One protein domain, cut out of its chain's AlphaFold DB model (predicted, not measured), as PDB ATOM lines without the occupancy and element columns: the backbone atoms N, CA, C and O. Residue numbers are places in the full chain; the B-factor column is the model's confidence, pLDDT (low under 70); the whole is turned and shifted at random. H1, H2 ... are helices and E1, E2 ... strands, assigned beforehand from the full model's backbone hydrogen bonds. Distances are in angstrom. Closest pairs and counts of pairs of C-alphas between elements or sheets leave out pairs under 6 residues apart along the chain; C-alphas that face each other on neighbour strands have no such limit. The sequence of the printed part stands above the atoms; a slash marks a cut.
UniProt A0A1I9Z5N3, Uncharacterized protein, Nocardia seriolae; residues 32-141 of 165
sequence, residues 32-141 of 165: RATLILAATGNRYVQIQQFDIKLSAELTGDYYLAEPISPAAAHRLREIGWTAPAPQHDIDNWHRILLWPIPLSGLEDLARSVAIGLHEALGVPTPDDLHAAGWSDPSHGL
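AT A GLANCE: This is residues 32 to 141 of the 165 residues of an uncharacterized protein of Nocardia seriolae (UniProt A0A1I9Z5N3). A five-stranded antiparallel sheet forms a twisted slab, and one long helix, H2, packs over one of its faces, running along the strands. A short helix, H1, sits side by side with residues 112 to 120 of H2 and only grazes the sheet. The 110 printed residues hold five named strands and two named helices, in the order E1 E2 E3 H1 E4 H2 E5, and the sheet's order is E4 E3 E2 E1 E5. The class is mixed, helices and strands, and the whole is compact, with a radius of gyration of the C-alphas of 13.8 A and spans of 37 by 28 by 26 A.

HOW THE PARTS SIT: Start at E1, residues 34 to 39, E2, residues 43 to 49, and E3, residues 53 to 58: they form a meander, each strand the antiparallel neighbour of the one before, with hairpins E1 and E2, and E2 and E3. Look for N 37 and O 45 at 2.9 A, and N 48 and O 55 at 2.8 A. H1, residues 70 to 78, only grazes the sheet with residues 73 to 77. The edge strand E4, residues 93 to 98, is antiparallel to E3, with N 56 and O 95 at 2.8 A. H2, residues 103 to 120, is on the sheet at a height over the sheet of 9.7 A, over E3 and E2; on the local plane its line and that of E3 stand at 4 degrees. This gives two layers, a helix on one face of a sheet. The closest C-alphas of E2 and H2 are those of Tyr 44 and Leu 117, 7.2 A apart. H1 and H2 touch, H2 with residues 112 to 120 alone, at a shallow tilt of 4 degrees, opposite ways; their closest C-alphas, of Ala 72 and Ala 120, are 5.1 A apart. In both helices every O i to N i+4 pair is within hydrogen-bond range. The other edge strand, E5, residues 130 to 136, is antiparallel to E1, with N 36 and O 132 at 2.8 A.

IN THESE COORDINATES: Find C-alpha 34 at (-23.899, 9.640, -19.269); from there E1 runs 16.7 A. E2 covers 20.3 A, E3 16.6 A, H1 12.6 A and E4 17.4 A. Find C-alpha 103 at (-24.793, 15.857, -1.467), where H2 begins its 24.5 A. E5 runs 19.6 A to C-alpha 136 at (-31.125, 11.106, -24.742).

THE WHOLE: The two farthest C-alphas, of Ala 71 and Ser 138, are 41.8 A apart. The printed part has no cut. The links E3 to H1 and H1 to E4 are long. Confidence is low, under 70, at residues 137 to 140.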
ATOM      1  N   ARG A  32     -30.699   8.300 -16.568       89.50
ATOM      2  CA  ARG A  32     -30.028   7.676 -17.733       89.50
ATOM      3  C   ARG A  32     -28.983   8.562 -18.409       89.50
ATOM      4  O   ARG A  32     -28.545   8.267 -19.520       89.50
ATOM      5  N   ALA A  33     -28.554   9.628 -17.738       92.56
ATOM      6  CA  ALA A  33     -27.466  10.465 -18.207       92.56
ATOM      7  C   ALA A  33     -26.128   9.719 -18.207       92.56
ATOM      8  O   ALA A  33     -25.801   9.003 -17.262       92.56
ATOM      9  N   THR A  34     -25.326   9.956 -19.239       93.75
ATOM     10  CA  THR A  34     -23.899   9.640 -19.269       93.75
ATOM     11  C   THR A  34     -23.104  10.941 -19.314       93.75
ATOM     12  O   THR A  34     -23.427  11.844 -20.084       93.75
ATOM     13  N   LEU A  35     -22.070  11.026 -18.486       95.62
ATOM     14  CA  LEU A  35     -21.065  12.083 -18.451       95.62
ATOM     15  C   LEU A  35     -19.693  11.434 -18.632       95.62
ATOM     16  O   LEU A  35     -19.372  10.475 -17.941       95.62
ATOM     17  N   ILE A  36     -18.875  11.962 -19.530       96.38
ATOM     18  CA  ILE A  36     -17.481  11.567 -19.717       96.38
ATOM     19  C   ILE A  36     -16.606  12.793 -19.486       96.38
ATOM     20  O   ILE A  36     -16.881  13.859 -20.038       96.38
ATOM     21  N   LEU A  37     -15.547  12.623 -18.697       97.12
ATOM     22  CA  LEU A  37     -14.457  13.588 -18.557       97.12
ATOM     23  C   LEU A  37     -13.194  12.913 -19.078       97.12
ATOM     24  O   LEU A  37     -12.792  11.881 -18.540       97.12
ATOM     25  N   ALA A  38     -12.603  13.457 -20.137       96.75
ATOM     26  CA  ALA A  38     -11.502  12.818 -20.848       96.75
ATOM     27  C   ALA A  38     -10.329  13.773 -21.070       96.75
ATOM     28  O   ALA A  38     -10.516  14.922 -21.455       96.75
ATOM     29  N   ALA A  39      -9.119  13.253 -20.903       96.00
ATOM     30  CA  ALA A  39      -7.869  13.862 -21.324       96.00
ATOM     31  C   ALA A  39      -7.218  13.011 -22.430       96.00
ATOM     32  O   ALA A  39      -7.627  11.885 -22.729       96.00
ATOM     33  N   THR A  40      -6.164  13.542 -23.048       93.88
ATOM     34  CA  THR A  40      -5.375  12.821 -24.062       93.88
ATOM     35  C   THR A  40      -4.803  11.506 -23.519       93.88
ATOM     36  O   THR A  40      -4.550  11.391 -22.325       93.88
ATOM     37  N   GLY A  41      -4.555  10.511 -24.377       93.38
ATOM     38  CA  GLY A  41      -3.947   9.238 -23.957       93.38
ATOM     39  C   GLY A  41      -4.907   8.274 -23.252       93.38
ATOM     40  O   GLY A  41      -4.488   7.571 -22.342       93.38
ATOM     41  N   ASN A  42      -6.185   8.264 -23.656       95.00
ATOM     42  CA  ASN A  42      -7.245   7.397 -23.115       95.00
ATOM     43  C   ASN A  42      -7.484   7.533 -21.607       95.00
ATOM     44  O   ASN A  42      -8.027   6.623 -20.992       95.00
ATOM     45  N   ARG A  43      -7.123   8.669 -21.010       97.31
ATOM     46  CA  ARG A  43      -7.356   8.938 -19.593       97.31
ATOM     47  C   ARG A  43      -8.743   9.526 -19.430       97.31
ATOM     48  O   ARG A  43      -8.976  10.655 -19.857       97.31
ATOM     49  N   TYR A  44      -9.668   8.779 -18.852       97.38
ATOM     50  CA  TYR A  44     -11.037   9.235 -18.693       97.38
ATOM     51  C   TYR A  44     -11.692   8.693 -17.430       97.38
ATOM     52  O   TYR A  44     -11.293   7.679 -16.856       97.38
ATOM     53  N   VAL A  45     -12.760   9.380 -17.042       98.38
ATOM     54  CA  VAL A  45     -13.806   8.831 -16.191       98.38
ATOM     55  C   VAL A  45     -15.134   8.908 -16.938       98.38
ATOM     56  O   VAL A  45     -15.453   9.924 -17.559       98.38
ATOM     57  N   GLN A  46     -15.911   7.835 -16.886       98.12
ATOM     58  CA  GLN A  46     -17.290   7.794 -17.347       98.12
ATOM     59  C   GLN A  46     -18.207   7.654 -16.138       98.12
ATOM     60  O   GLN A  46     -18.002   6.797 -15.288       98.12
ATOM     61  N   ILE A  47     -19.243   8.476 -16.071       98.00
ATOM     62  CA  ILE A  47     -20.246   8.459 -15.019       98.00
ATOM     63  C   ILE A  47     -21.609   8.243 -15.661       98.00
ATOM     64  O   ILE A  47     -22.019   8.993 -16.543       98.00
ATOM     65  N   GLN A  48     -22.319   7.223 -15.202       96.25
ATOM     66  CA  GLN A  48     -23.653   6.874 -15.657       96.25
ATOM     67  C   GLN A  48     -24.637   6.976 -14.500       96.25
ATOM     68  O   GLN A  48     -24.499   6.312 -13.468       96.25
ATOM     69  N   GLN A  49     -25.651   7.806 -14.691       94.44
ATOM     70  CA  GLN A  49     -26.806   7.877 -13.818       94.44
ATOM     71  C   GLN A  49     -27.802   6.796 -14.262       94.44
ATOM     72  O   GLN A  49     -28.136   6.688 -15.439       94.44
ATOM     73  N   PHE A  50     -28.302   6.015 -13.308       93.06
ATOM     74  CA  PHE A  50     -29.454   5.131 -13.472       93.06
ATOM     75  C   PHE A  50     -30.545   5.471 -12.450       93.06
ATOM     76  O   PHE A  50     -30.283   6.090 -11.417       93.06
ATOM     77  N   ASP A  51     -31.750   4.941 -12.671       90.81
ATOM     78  CA  ASP A  51     -32.917   5.154 -11.802       90.81
ATOM     79  C   ASP A  51     -32.642   4.841 -10.312       90.81
ATOM     80  O   ASP A  51     -33.184   5.503  -9.431       90.81
ATOM     81  N   ILE A  52     -31.768   3.868 -10.012       93.25
ATOM     82  CA  ILE A  52     -31.476   3.407  -8.637       93.25
ATOM     83  C   ILE A  52     -30.016   3.575  -8.200       93.25
ATOM     84  O   ILE A  52     -29.686   3.304  -7.045       93.25
ATOM     85  N   LYS A  53     -29.124   3.990  -9.106       95.62
ATOM     86  CA  LYS A  53     -27.691   4.072  -8.818       95.62
ATOM     87  C   LYS A  53     -26.975   5.116  -9.661       95.62
ATOM     88  O   LYS A  53     -27.461   5.528 -10.707       95.62
ATOM     89  N   LEU A  54     -25.769   5.451  -9.240       97.31
ATOM     90  CA  LEU A  54     -24.779   6.158 -10.030       97.31
ATOM     91  C   LEU A  54     -23.543   5.258 -10.128       97.31
ATOM     92  O   LEU A  54     -23.054   4.760  -9.114       97.31
ATOM     93  N   SER A  55     -23.091   4.995 -11.351       97.75
ATOM     94  CA  SER A  55     -21.901   4.192 -11.643       97.75
ATOM     95  C   SER A  55     -20.818   5.101 -12.197       97.75
ATOM     96  O   SER A  55     -21.098   5.882 -13.099       97.75
ATOM     97  N   ALA A  56     -19.603   5.000 -11.680       98.44
ATOM     98  CA  ALA A  56     -18.430   5.664 -12.221       98.44
ATOM     99  C   ALA A  56     -17.407   4.611 -12.642       98.44
ATOM    100  O   ALA A  56     -17.188   3.645 -11.912       98.44
ATOM    101  N   GLU A  57     -16.781   4.816 -13.791       98.38
ATOM    102  CA  GLU A  57     -15.707   3.997 -14.333       98.38
ATOM    103  C   GLU A  57     -14.501   4.878 -14.633       98.38
ATOM    104  O   GLU A  57     -14.643   5.893 -15.305       98.38
ATOM    105  N   LEU A  58     -13.330   4.496 -14.139       98.44
ATOM    106  CA  LEU A  58     -12.051   5.161 -14.370       98.44
ATOM    107  C   LEU A  58     -11.158   4.219 -15.179       98.44
ATOM    108  O   LEU A  58     -11.110   3.023 -14.887       98.44
ATOM    109  N   THR A  59     -10.456   4.755 -16.177       97.12
ATOM    110  CA  THR A  59      -9.618   3.978 -17.102       97.12
ATOM    111  C   THR A  59      -8.752   2.924 -16.399       97.12
ATOM    112  O   THR A  59      -8.002   3.241 -15.475       97.12
ATOM    113  N   GLY A  60      -8.848   1.672 -16.857       94.56
ATOM    114  CA  GLY A  60      -7.966   0.568 -16.458       94.56
ATOM    115  C   GLY A  60      -6.652   0.509 -17.249       94.56
ATOM    116  O   GLY A  60      -6.532   1.085 -18.332       94.56
ATOM    117  N   ASP A  61      -5.673  -0.232 -16.722       94.31
ATOM    118  CA  ASP A  61      -4.299  -0.294 -17.249       94.31
ATOM    119  C   ASP A  61      -4.220  -0.699 -18.727       94.31
ATOM    120  O   ASP A  61      -3.369  -0.191 -19.452       94.31
ATOM    121  N   TYR A  62      -5.131  -1.553 -19.205       91.69
ATOM    122  CA  TYR A  62      -5.149  -2.021 -20.596       91.69
ATOM    123  C   TYR A  62      -5.241  -0.896 -21.635       91.69
ATOM    124  O   TYR A  62      -4.760  -1.048 -22.759       91.69
ATOM    125  N   TYR A  63      -5.850   0.237 -21.279       90.62
ATOM    126  CA  TYR A  63      -6.042   1.360 -22.196       90.62
ATOM    127  C   TYR A  63      -4.962   2.439 -22.082       90.62
ATOM    128  O   TYR A  63      -4.970   3.382 -22.882       90.62
ATOM    129  N   LEU A  64      -4.055   2.319 -21.110       93.44
ATOM    130  CA  LEU A  64      -3.022   3.305 -20.819       93.44
ATOM    131  C   LEU A  64      -1.691   2.910 -21.465       93.44
ATOM    132  O   LEU A  64      -1.357   1.737 -21.595       93.44
ATOM    133  N   ALA A  65      -0.908   3.914 -21.862       92.62
ATOM    134  CA  ALA A  65       0.454   3.683 -22.346       92.62
ATOM    135  C   ALA A  65       1.387   3.212 -21.219       92.62
ATOM    136  O   ALA A  65       2.256   2.377 -21.445       92.62
ATOM    137  N   GLU A  66       1.177   3.744 -20.015       92.88
ATOM    138  CA  GLU A  66       1.886   3.374 -18.794       92.88
ATOM    139  C   GLU A  66       0.851   2.930 -17.752       92.88
ATOM    140  O   GLU A  66      -0.147   3.637 -17.566       92.88
ATOM    141  N   PRO A  67       1.053   1.791 -17.071       93.94
ATOM    142  CA  PRO A  67       0.102   1.298 -16.083       93.94
ATOM    143  C   PRO A  67       0.054   2.205 -14.848       93.94
ATOM    144  O   PRO A  67       1.035   2.863 -14.485       93.94
ATOM    145  N   ILE A  68      -1.080   2.190 -14.149       95.81
ATOM    146  CA  ILE A  68      -1.244   2.884 -12.875       95.81
ATOM    147  C   ILE A  68      -0.236   2.315 -11.871       95.81
ATOM    148  O   ILE A  68      -0.138   1.106 -11.649       95.81
ATOM    149  N   SER A  69       0.520   3.201 -11.220       96.38
ATOM    150  CA  SER A  69       1.513   2.774 -10.233       96.38
ATOM    151  C   SER A  69       0.862   2.002  -9.069       96.38
ATOM    152  O   SER A  69      -0.258   2.328  -8.664       96.38
ATOM    153  N   PRO A  70       1.561   1.044  -8.430       96.31
ATOM    154  CA  PRO A  70       1.009   0.311  -7.288       96.31
ATOM    155  C   PRO A  70       0.542   1.214  -6.135       96.31
ATOM    156  O   PRO A  70      -0.451   0.907  -5.475       96.31
ATOM    157  N   ALA A  71       1.229   2.340  -5.912       97.19
ATOM    158  CA  ALA A  71       0.859   3.323  -4.897       97.19
ATOM    159  C   ALA A  71      -0.463   4.028  -5.241       97.19
ATOM    160  O   ALA A  71      -1.352   4.108  -4.394       97.19
ATOM    161  N   ALA A  72      -0.631   4.465  -6.492       97.38
ATOM    162  CA  ALA A  72      -1.883   5.058  -6.957       97.38
ATOM    163  C   ALA A  72      -3.033   4.035  -6.962       97.38
ATOM    164  O   ALA A  72      -4.130   4.332  -6.504       97.38
ATOM    165  N   ALA A  73      -2.776   2.793  -7.375       97.19
ATOM    166  CA  ALA A  73      -3.760   1.715  -7.309       97.19
ATOM    167  C   ALA A  73      -4.186   1.404  -5.862       97.19
ATOM    168  O   ALA A  73      -5.340   1.058  -5.605       97.19
ATOM    169  N   HIS A  74      -3.270   1.490  -4.893       97.62
ATOM    170  CA  HIS A  74      -3.612   1.363  -3.476       97.62
ATOM    171  C   HIS A  74      -4.506   2.521  -3.021       97.62
ATOM    172  O   HIS A  74      -5.592   2.279  -2.499       97.62
ATOM    173  N   ARG A  75      -4.104   3.758  -3.332       97.75
ATOM    174  CA  ARG A  75      -4.859   4.985  -3.049       97.75
ATOM    175  C   ARG A  75      -6.288   4.934  -3.597       97.75
ATOM    176  O   ARG A  75      -7.222   5.249  -2.871       97.75
ATOM    177  N   LEU A  76      -6.472   4.485  -4.844       98.31
ATOM    178  CA  LEU A  76      -7.789   4.321  -5.475       98.31
ATOM    179  C   LEU A  76      -8.719   3.418  -4.647       98.31
ATOM    180  O   LEU A  76      -9.888   3.752  -4.454       98.31
ATOM    181  N   ARG A  77      -8.197   2.309  -4.106       98.31
ATOM    182  CA  ARG A  77      -8.974   1.405  -3.242       98.31
ATOM    183  C   ARG A  77      -9.375   2.074  -1.931       98.31
ATOM    184  O   ARG A  77     -10.521   1.938  -1.513       98.31
ATOM    185  N   GLU A  78      -8.465   2.821  -1.306       98.06
ATOM    186  CA  GLU A  78      -8.742   3.545  -0.054       98.06
ATOM    187  C   GLU A  78      -9.875   4.568  -0.210       98.06
ATOM    188  O   GLU A  78     -10.677   4.751   0.703       98.06
ATOM    189  N   ILE A  79      -9.979   5.202  -1.381       96.75
ATOM    190  CA  ILE A  79     -11.016   6.200  -1.691       96.75
ATOM    191  C   ILE A  79     -12.254   5.603  -2.386       96.75
ATOM    192  O   ILE A  79     -13.069   6.339  -2.956       96.75
ATOM    193  N   GLY A  80     -12.409   4.276  -2.330       97.44
ATOM    194  CA  GLY A  80     -13.644   3.569  -2.668       97.44
ATOM    195  C   GLY A  80     -13.771   3.067  -4.106       97.44
ATOM    196  O   GLY A  80     -14.869   2.653  -4.483       97.44
ATOM    197  N   TRP A  81     -12.707   3.090  -4.912       98.44
ATOM    198  CA  TRP A  81     -12.706   2.405  -6.206       98.44
ATOM    199  C   TRP A  81     -12.472   0.905  -6.038       98.44
ATOM    200  O   TRP A  81     -11.645   0.456  -5.244       98.44
ATOM    201  N   THR A  82     -13.168   0.122  -6.850       97.69
ATOM    202  CA  THR A  82     -12.952  -1.315  -6.990       97.69
ATOM    203  C   THR A  82     -12.060  -1.561  -8.197       97.69
ATOM    204  O   THR A  82     -12.315  -1.036  -9.281       97.69
ATOM    205  N   ALA A  83     -10.994  -2.334  -7.990       95.31
ATOM    206  CA  ALA A  83     -10.049  -2.671  -9.045       95.31
ATOM    207  C   ALA A  83     -10.683  -3.592 -10.106       95.31
ATOM    208  O   ALA A  83     -11.559  -4.390  -9.755       95.31
ATOM    209  N   PRO A  84     -10.201  -3.532 -11.362       92.00
ATOM    210  CA  PRO A  84     -10.475  -4.545 -12.377       92.00
ATOM    211  C   PRO A  84     -10.215  -5.959 -11.848       92.00
ATOM    212  O   PRO A  84      -9.308  -6.179 -11.035       92.00
ATOM    213  N   ALA A  85     -11.010  -6.932 -12.295       85.62
ATOM    214  CA  ALA A  85     -10.767  -8.320 -11.935       85.62
ATOM    215  C   ALA A  85      -9.435  -8.782 -12.564       85.62
ATOM    216  O   ALA A  85      -9.245  -8.562 -13.755       85.62
ATOM    217  N   PRO A  86      -8.553  -9.509 -11.847       75.38
ATOM    218  CA  PRO A  86      -7.251  -9.940 -12.387       75.38
ATOM    219  C   PRO A  86      -7.320 -10.856 -13.618       75.38
ATOM    220  O   PRO A  86      -6.300 -11.207 -14.193       75.38
ATOM    221  N   GLN A  87      -8.513 -11.353 -13.949       75.75
ATOM    222  CA  GLN A  87      -8.761 -12.226 -15.098       75.75
ATOM    223  C   GLN A  87      -9.271 -11.434 -16.311       75.75
ATOM    224  O   GLN A  87      -9.353 -11.989 -17.403       75.75
ATOM    225  N   HIS A  88      -9.607 -10.155 -16.120       75.38
ATOM    226  CA  HIS A  88     -10.156  -9.247 -17.118       75.38
ATOM    227  C   HIS A  88      -9.384  -7.923 -17.082       75.38
ATOM    228  O   HIS A  88      -9.895  -6.895 -16.646       75.38
ATOM    229  N   ASP A  89      -8.146  -7.935 -17.573       71.19
ATOM    230  CA  ASP A  89      -7.302  -6.730 -17.597       71.19
ATOM    231  C   ASP A  89      -7.895  -5.593 -18.451       71.19
ATOM    232  O   ASP A  89      -7.511  -4.440 -18.291       71.19
ATOM    233  N   ILE A  90      -8.859  -5.906 -19.328       81.38
ATOM    234  CA  ILE A  90      -9.615  -4.934 -20.134       81.38
ATOM    235  C   ILE A  90     -10.639  -4.125 -19.324       81.38
ATOM    236  O   ILE A  90     -11.206  -3.175 -19.858       81.38
ATOM    237  N   ASP A  91     -10.919  -4.505 -18.077       88.69
ATOM    238  CA  ASP A  91     -11.928  -3.833 -17.266       88.69
ATOM    239  C   ASP A  91     -11.393  -2.507 -16.698       88.69
ATOM    240  O   ASP A  91     -10.216  -2.347 -16.367       88.69
ATOM    241  N   ASN A  92     -12.298  -1.544 -16.544       95.75
ATOM    242  CA  ASN A  92     -12.036  -0.288 -15.852       95.75
ATOM    243  C   ASN A  92     -12.141  -0.452 -14.327       95.75
ATOM    244  O   ASN A  92     -12.823  -1.341 -13.804       95.75
ATOM    245  N   TRP A  93     -11.519   0.469 -13.591       98.00
ATOM    246  CA  TRP A  93     -11.840   0.672 -12.181       98.00
ATOM    247  C   TRP A  93     -13.277   1.159 -12.069       98.00
ATOM    248  O   TRP A  93     -13.700   1.977 -12.879       98.00
ATOM    249  N   HIS A  94     -14.022   0.725 -11.053       97.81
ATOM    250  CA  HIS A  94     -15.409   1.167 -10.897       97.81
ATOM    251  C   HIS A  94     -15.768   1.560  -9.468       97.81
ATOM    252  O   HIS A  94     -15.216   1.054  -8.491       97.81
ATOM    253  N   ARG A  95     -16.742   2.458  -9.344       98.19
ATOM    254  CA  ARG A  95     -17.346   2.865  -8.076       98.19
ATOM    255  C   ARG A  95     -18.849   3.038  -8.263       98.19
ATOM    256  O   ARG A  95     -19.289   3.637  -9.238       98.19
ATOM    257  N   ILE A  96     -19.640   2.506  -7.333       97.81
ATOM    258  CA  ILE A  96     -21.107   2.514  -7.411       97.81
ATOM    259  C   ILE A  96     -21.682   3.146  -6.147       97.81
ATOM    260  O   ILE A  96     -21.296   2.784  -5.037       97.81
ATOM    261  N   LEU A  97     -22.624   4.070  -6.319       97.94
ATOM    262  CA  LEU A  97     -23.436   4.650  -5.251       97.94
ATOM    263  C   LEU A  97     -24.915   4.347  -5.529       97.94
ATOM    264  O   LEU A  97     -25.335   4.337  -6.685       97.94
ATOM    265  N   LEU A  98     -25.712   4.103  -4.488       96.88
ATOM    266  CA  LEU A  98     -27.145   3.803  -4.604       96.88
ATOM    267  C   LEU A  98     -27.983   5.008  -4.167       96.88
ATOM    268  O   LEU A  98     -27.638   5.676  -3.194       96.88
ATOM    269  N   TRP A  99     -29.088   5.275  -4.865       90.50
ATOM    270  CA  TRP A  99     -30.015   6.341  -4.474       90.50
ATOM    271  C   TRP A  99     -30.810   5.963  -3.205       90.50
ATOM    272  O   TRP A  99     -31.150   4.791  -3.032       90.50
ATOM    273  N   PRO A 100     -31.164   6.938  -2.340       94.44
ATOM    274  CA  PRO A 100     -30.828   8.361  -2.430       94.44
ATOM    275  C   PRO A 100     -29.372   8.652  -2.017       94.44
ATOM    276  O   PRO A 100     -28.920   8.212  -0.964       94.44
ATOM    277  N   ILE A 101     -28.654   9.440  -2.825       95.88
ATOM    278  CA  ILE A 101     -27.276   9.857  -2.545       95.88
ATOM    279  C   ILE A 101     -27.319  11.264  -1.927       95.88
ATOM    280  O   ILE A 101     -27.820  12.186  -2.575       95.88
ATOM    281  N   PRO A 102     -26.821  11.466  -0.694       95.50
ATOM    282  CA  PRO A 102     -26.708  12.802  -0.116       95.50
ATOM    283  C   PRO A 102     -25.656  13.631  -0.864       95.50
ATOM    284  O   PRO A 102     -24.717  13.075  -1.432       95.50
ATOM    285  N   LEU A 103     -25.758  14.964  -0.808       94.00
ATOM    286  CA  LEU A 103     -24.793  15.857  -1.467       94.00
ATOM    287  C   LEU A 103     -23.342  15.553  -1.059       94.00
ATOM    288  O   LEU A 103     -22.480  15.484  -1.925       94.00
ATOM    289  N   SER A 104     -23.092  15.259   0.220       96.12
ATOM    290  CA  SER A 104     -21.761  14.861   0.700       96.12
ATOM    291  C   SER A 104     -21.231  13.596   0.013       96.12
ATOM    292  O   SER A 104     -20.045  13.496  -0.266       96.12
ATOM    293  N   GLY A 105     -22.105  12.644  -0.331       97.62
ATOM    294  CA  GLY A 105     -21.724  11.449  -1.086       97.62
ATOM    295  C   GLY A 105     -21.357  11.759  -2.541       97.62
ATOM    296  O   GLY A 105     -20.468  11.119  -3.099       97.62
ATOM    297  N   LEU A 106     -22.001  12.763  -3.146       97.88
ATOM    298  CA  LEU A 106     -21.646  13.256  -4.480       97.88
ATOM    299  C   LEU A 106     -20.329  14.041  -4.458       97.88
ATOM    300  O   LEU A 106     -19.525  13.886  -5.373       97.88
ATOM    301  N   GLU A 107     -20.076  14.824  -3.409       97.50
ATOM    302  CA  GLU A 107     -18.789  15.494  -3.179       97.50
ATOM    303  C   GLU A 107     -17.654  14.486  -2.968       97.50
ATOM    304  O   GLU A 107     -16.587  14.623  -3.565       97.50
ATOM    305  N   ASP A 108     -17.890  13.422  -2.197       98.12
ATOM    306  CA  ASP A 108     -16.917  12.345  -1.993       98.12
ATOM    307  C   ASP A 108     -16.657  11.536  -3.270       98.12
ATOM    308  O   ASP A 108     -15.544  11.045  -3.492       98.12
ATOM    309  N   LEU A 109     -17.669  11.373  -4.126       98.44
ATOM    310  CA  LEU A 109     -17.474  10.801  -5.454       98.44
ATOM    311  C   LEU A 109     -16.644  11.738  -6.334       98.44
ATOM    312  O   LEU A 109     -15.647  11.298  -6.901       98.44
ATOM    313  N   ALA A 110     -17.002  13.020  -6.402       98.25
ATOM    314  CA  ALA A 110     -16.292  14.012  -7.198       98.25
ATOM    315  C   ALA A 110     -14.818  14.150  -6.780       98.25
ATOM    316  O   ALA A 110     -13.932  14.156  -7.633       98.25
ATOM    317  N   ARG A 111     -14.530  14.160  -5.472       98.19
ATOM    318  CA  ARG A 111     -13.158  14.164  -4.940       98.19
ATOM    319  C   ARG A 111     -12.380  12.919  -5.344       98.19
ATOM    320  O   ARG A 111     -11.223  13.006  -5.738       98.19
ATOM    321  N   SER A 112     -13.018  11.758  -5.267       98.38
ATOM    322  CA  SER A 112     -12.396  10.490  -5.648       98.38
ATOM    323  C   SER A 112     -12.111  10.404  -7.152       98.38
ATOM    324  O   SER A 112     -11.090   9.850  -7.555       98.38
ATOM    325  N   VAL A 113     -12.966  11.016  -7.978       98.50
ATOM    326  CA  VAL A 113     -12.734  11.215  -9.414       98.50
ATOM    327  C   VAL A 113     -11.549  12.146  -9.667       98.50
ATOM    328  O   VAL A 113     -10.678  11.798 -10.459       98.50
ATOM    329  N   ALA A 114     -11.478  13.290  -8.980       97.81
ATOM    330  CA  ALA A 114     -10.360  14.226  -9.102       97.81
ATOM    331  C   ALA A 114      -9.020  13.560  -8.751       97.81
ATOM    332  O   ALA A 114      -8.072  13.649  -9.524       97.81
ATOM    333  N   ILE A 115      -8.965  12.808  -7.645       97.69
ATOM    334  CA  ILE A 115      -7.776  12.032  -7.260       97.69
ATOM    335  C   ILE A 115      -7.442  10.976  -8.322       97.69
ATOM    336  O   ILE A 115      -6.280  10.820  -8.683       97.69
ATOM    337  N   GLY A 116      -8.438  10.265  -8.860       98.00
ATOM    338  CA  GLY A 116      -8.209   9.276  -9.914       98.00
ATOM    339  C   GLY A 116      -7.621   9.890 -11.186       98.00
ATOM    340  O   GLY A 116      -6.622   9.399 -11.703       98.00
ATOM    341  N   LEU A 117      -8.183  11.002 -11.660       98.06
ATOM    342  CA  LEU A 117      -7.675  11.710 -12.836       98.06
ATOM    343  C   LEU A 117      -6.275  12.286 -12.583       98.06
ATOM    344  O   LEU A 117      -5.375  12.089 -13.398       98.06
ATOM    345  N   HIS A 118      -6.076  12.961 -11.452       96.94
ATOM    346  CA  HIS A 118      -4.833  13.662 -11.156       96.94
ATOM    347  C   HIS A 118      -3.699  12.725 -10.737       96.94
ATOM    348  O   HIS A 118      -2.639  12.707 -11.357       96.94
ATOM    349  N   GLU A 119      -3.918  11.933  -9.688       95.69
ATOM    350  CA  GLU A 119      -2.869  11.139  -9.046       95.69
ATOM    351  C   GLU A 119      -2.671   9.781  -9.729       95.69
ATOM    352  O   GLU A 119      -1.538   9.310  -9.819       95.69
ATOM    353  N   ALA A 120      -3.745   9.137 -10.211       96.94
ATOM    354  CA  ALA A 120      -3.639   7.812 -10.830       96.94
ATOM    355  C   ALA A 120      -3.412   7.870 -12.343       96.94
ATOM    356  O   ALA A 120      -2.575   7.130 -12.853       96.94
ATOM    357  N   LEU A 121      -4.112   8.764 -13.049       96.94
ATOM    358  CA  LEU A 121      -3.976   8.917 -14.500       96.94
ATOM    359  C   LEU A 121      -2.996  10.032 -14.907       96.94
ATOM    360  O   LEU A 121      -2.680  10.177 -16.087       96.94
ATOM    361  N   GLY A 122      -2.485  10.825 -13.963       95.88
ATOM    362  CA  GLY A 122      -1.486  11.855 -14.254       95.88
ATOM    363  C   GLY A 122      -2.022  13.006 -15.108       95.88
ATOM    364  O   GLY A 122      -1.278  13.571 -15.912       95.88
ATOM    365  N   VAL A 123      -3.316  13.327 -15.007       96.06
ATOM    366  CA  VAL A 123      -3.887  14.543 -15.603       96.06
ATOM    367  C   VAL A 123      -3.395  15.746 -14.785       96.06
ATOM    368  O   VAL A 123      -3.700  15.822 -13.593       96.06
ATOM    369  N   PRO A 124      -2.608  16.675 -15.359       93.81
ATOM    370  CA  PRO A 124      -1.979  17.736 -14.573       93.81
ATOM    371  C   PRO A 124      -2.992  18.691 -13.942       93.81
ATOM    372  O   PRO A 124      -2.902  18.978 -12.747       93.81
ATOM    373  N   THR A 125      -3.961  19.155 -14.735       93.81
ATOM    374  CA  THR A 125      -4.944  20.158 -14.319       93.81
ATOM    375  C   THR A 125      -6.351  19.805 -14.814       93.81
ATOM    376  O   THR A 125      -6.483  19.089 -15.810       93.81
ATOM    377  N   PRO A 126      -7.418  20.316 -14.174       93.81
ATOM    378  CA  PRO A 126      -8.776  20.169 -14.694       93.81
ATOM    379  C   PRO A 126      -8.971  20.776 -16.093       93.81
ATOM    380  O   PRO A 126      -9.805  20.279 -16.840       93.81
ATOM    381  N   ASP A 127      -8.191  21.795 -16.469       91.44
ATOM    382  CA  ASP A 127      -8.258  22.446 -17.790       91.44
ATOM    383  C   ASP A 127      -7.811  21.522 -18.936       91.44
ATOM    384  O   ASP A 127      -8.116  21.771 -20.102       91.44
ATOM    385  N   ASP A 128      -7.110  20.430 -18.616       94.19
ATOM    386  CA  ASP A 128      -6.744  19.383 -19.572       94.19
ATOM    387  C   ASP A 128      -7.907  18.404 -19.855       94.19
ATOM    388  O   ASP A 128      -7.751  17.468 -20.650       94.19
ATOM    389  N   LEU A 129      -9.055  18.570 -19.182       95.12
ATOM    390  CA  LEU A 129     -10.235  17.720 -19.329       95.12
ATOM    391  C   LEU A 129     -11.230  18.302 -20.331       95.12
ATOM    392  O   LEU A 129     -11.637  19.457 -20.266       95.12
ATOM    393  N   HIS A 130     -11.746  17.422 -21.177       93.06
ATOM    394  CA  HIS A 130     -12.911  17.676 -22.006       93.06
ATOM    395  C   HIS A 130     -14.120  16.955 -21.416       93.06
ATOM    396  O   HIS A 130     -14.098  15.734 -21.236       93.06
ATOM    397  N   ALA A 131     -15.185  17.708 -21.140       93.06
ATOM    398  CA  ALA A 131     -16.448  17.170 -20.659       93.06
ATOM    399  C   ALA A 131     -17.430  16.952 -21.820       93.06
ATOM    400  O   ALA A 131     -17.657  17.842 -22.640       93.06
ATOM    401  N   ALA A 132     -18.051  15.778 -21.870       91.19
ATOM    402  CA  ALA A 132     -19.122  15.456 -22.806       91.19
ATOM    403  C   ALA A 132     -20.234  14.705 -22.076       91.19
ATOM    404  O   ALA A 132     -19.962  13.905 -21.186       91.19
ATOM    405  N   GLY A 133     -21.491  14.928 -22.446       90.25
ATOM    406  CA  GLY A 133     -22.585  14.252 -21.765       90.25
ATOM    407  C   GLY A 133     -23.922  14.356 -22.475       90.25
ATOM    408  O   GLY A 133     -24.197  15.313 -23.199       90.25
ATOM    409  N   TRP A 134     -24.744  13.335 -22.270       88.75
ATOM    410  CA  TRP A 134     -26.031  13.141 -22.929       88.75
ATOM    411  C   TRP A 134     -26.967  12.341 -22.019       88.75
ATOM    412  O   TRP A 134     -26.511  11.530 -21.219       88.75
ATOM    413  N   SER A 135     -28.276  12.548 -22.135       82.75
ATOM    414  CA  SER A 135     -29.304  11.743 -21.443       82.75
ATOM    415  C   SER A 135     -30.252  11.032 -22.404       82.75
ATOM    416  O   SER A 135     -30.719   9.930 -22.135       82.75
ATOM    417  N   ASP A 136     -30.459  11.641 -23.564       70.81
ATOM    418  CA  ASP A 136     -31.125  11.106 -24.742       70.81
ATOM    419  C   ASP A 136     -30.318  11.602 -25.961       70.81
ATOM    420  O   ASP A 136     -29.749  12.698 -25.888       70.81
ATOM    421  N   PRO A 137     -30.234  10.856 -27.080       58.00
ATOM    422  CA  PRO A 137     -29.579  11.317 -28.311       58.00
ATOM    423  C   PRO A 137     -30.017  12.707 -28.820       58.00
ATOM    424  O   PRO A 137     -29.319  13.293 -29.645       58.00
ATOM    425  N   SER A 138     -31.143  13.244 -28.344       54.53
ATOM    426  CA  SER A 138     -31.668  14.564 -28.708       54.53
ATOM    427  C   SER A 138     -31.302  15.715 -27.754       54.53
ATOM    428  O   SER A 138     -31.488  16.872 -28.129       54.53
ATOM    429  N   HIS A 139     -30.781  15.441 -26.551       60.38
ATOM    430  CA  HIS A 139     -30.550  16.464 -25.523       60.38
ATOM    431  C   HIS A 139     -29.160  16.331 -24.886       60.38
ATOM    432  O   HIS A 139     -28.878  15.397 -24.131       60.38
ATOM    433  N   GLY A 140     -28.288  17.300 -25.182       69.56
ATOM    434  CA  GLY A 140     -27.006  17.462 -24.496       69.56
ATOM    435  C   GLY A 140     -27.196  17.945 -23.057       69.56
ATOM    436  O   GLY A 140     -28.155  18.657 -22.755       69.56
ATOM    437  N   LEU A 141     -26.286  17.554 -22.167       79.81
ATOM    438  CA  LEU A 141     -26.263  18.060 -20.794       79.81
ATOM    439  C   LEU A 141     -25.672  19.475 -20.750       79.81
ATOM    440  O   LEU A 141     -24.746  19.786 -21.500       79.81
TER     441      LEU A 141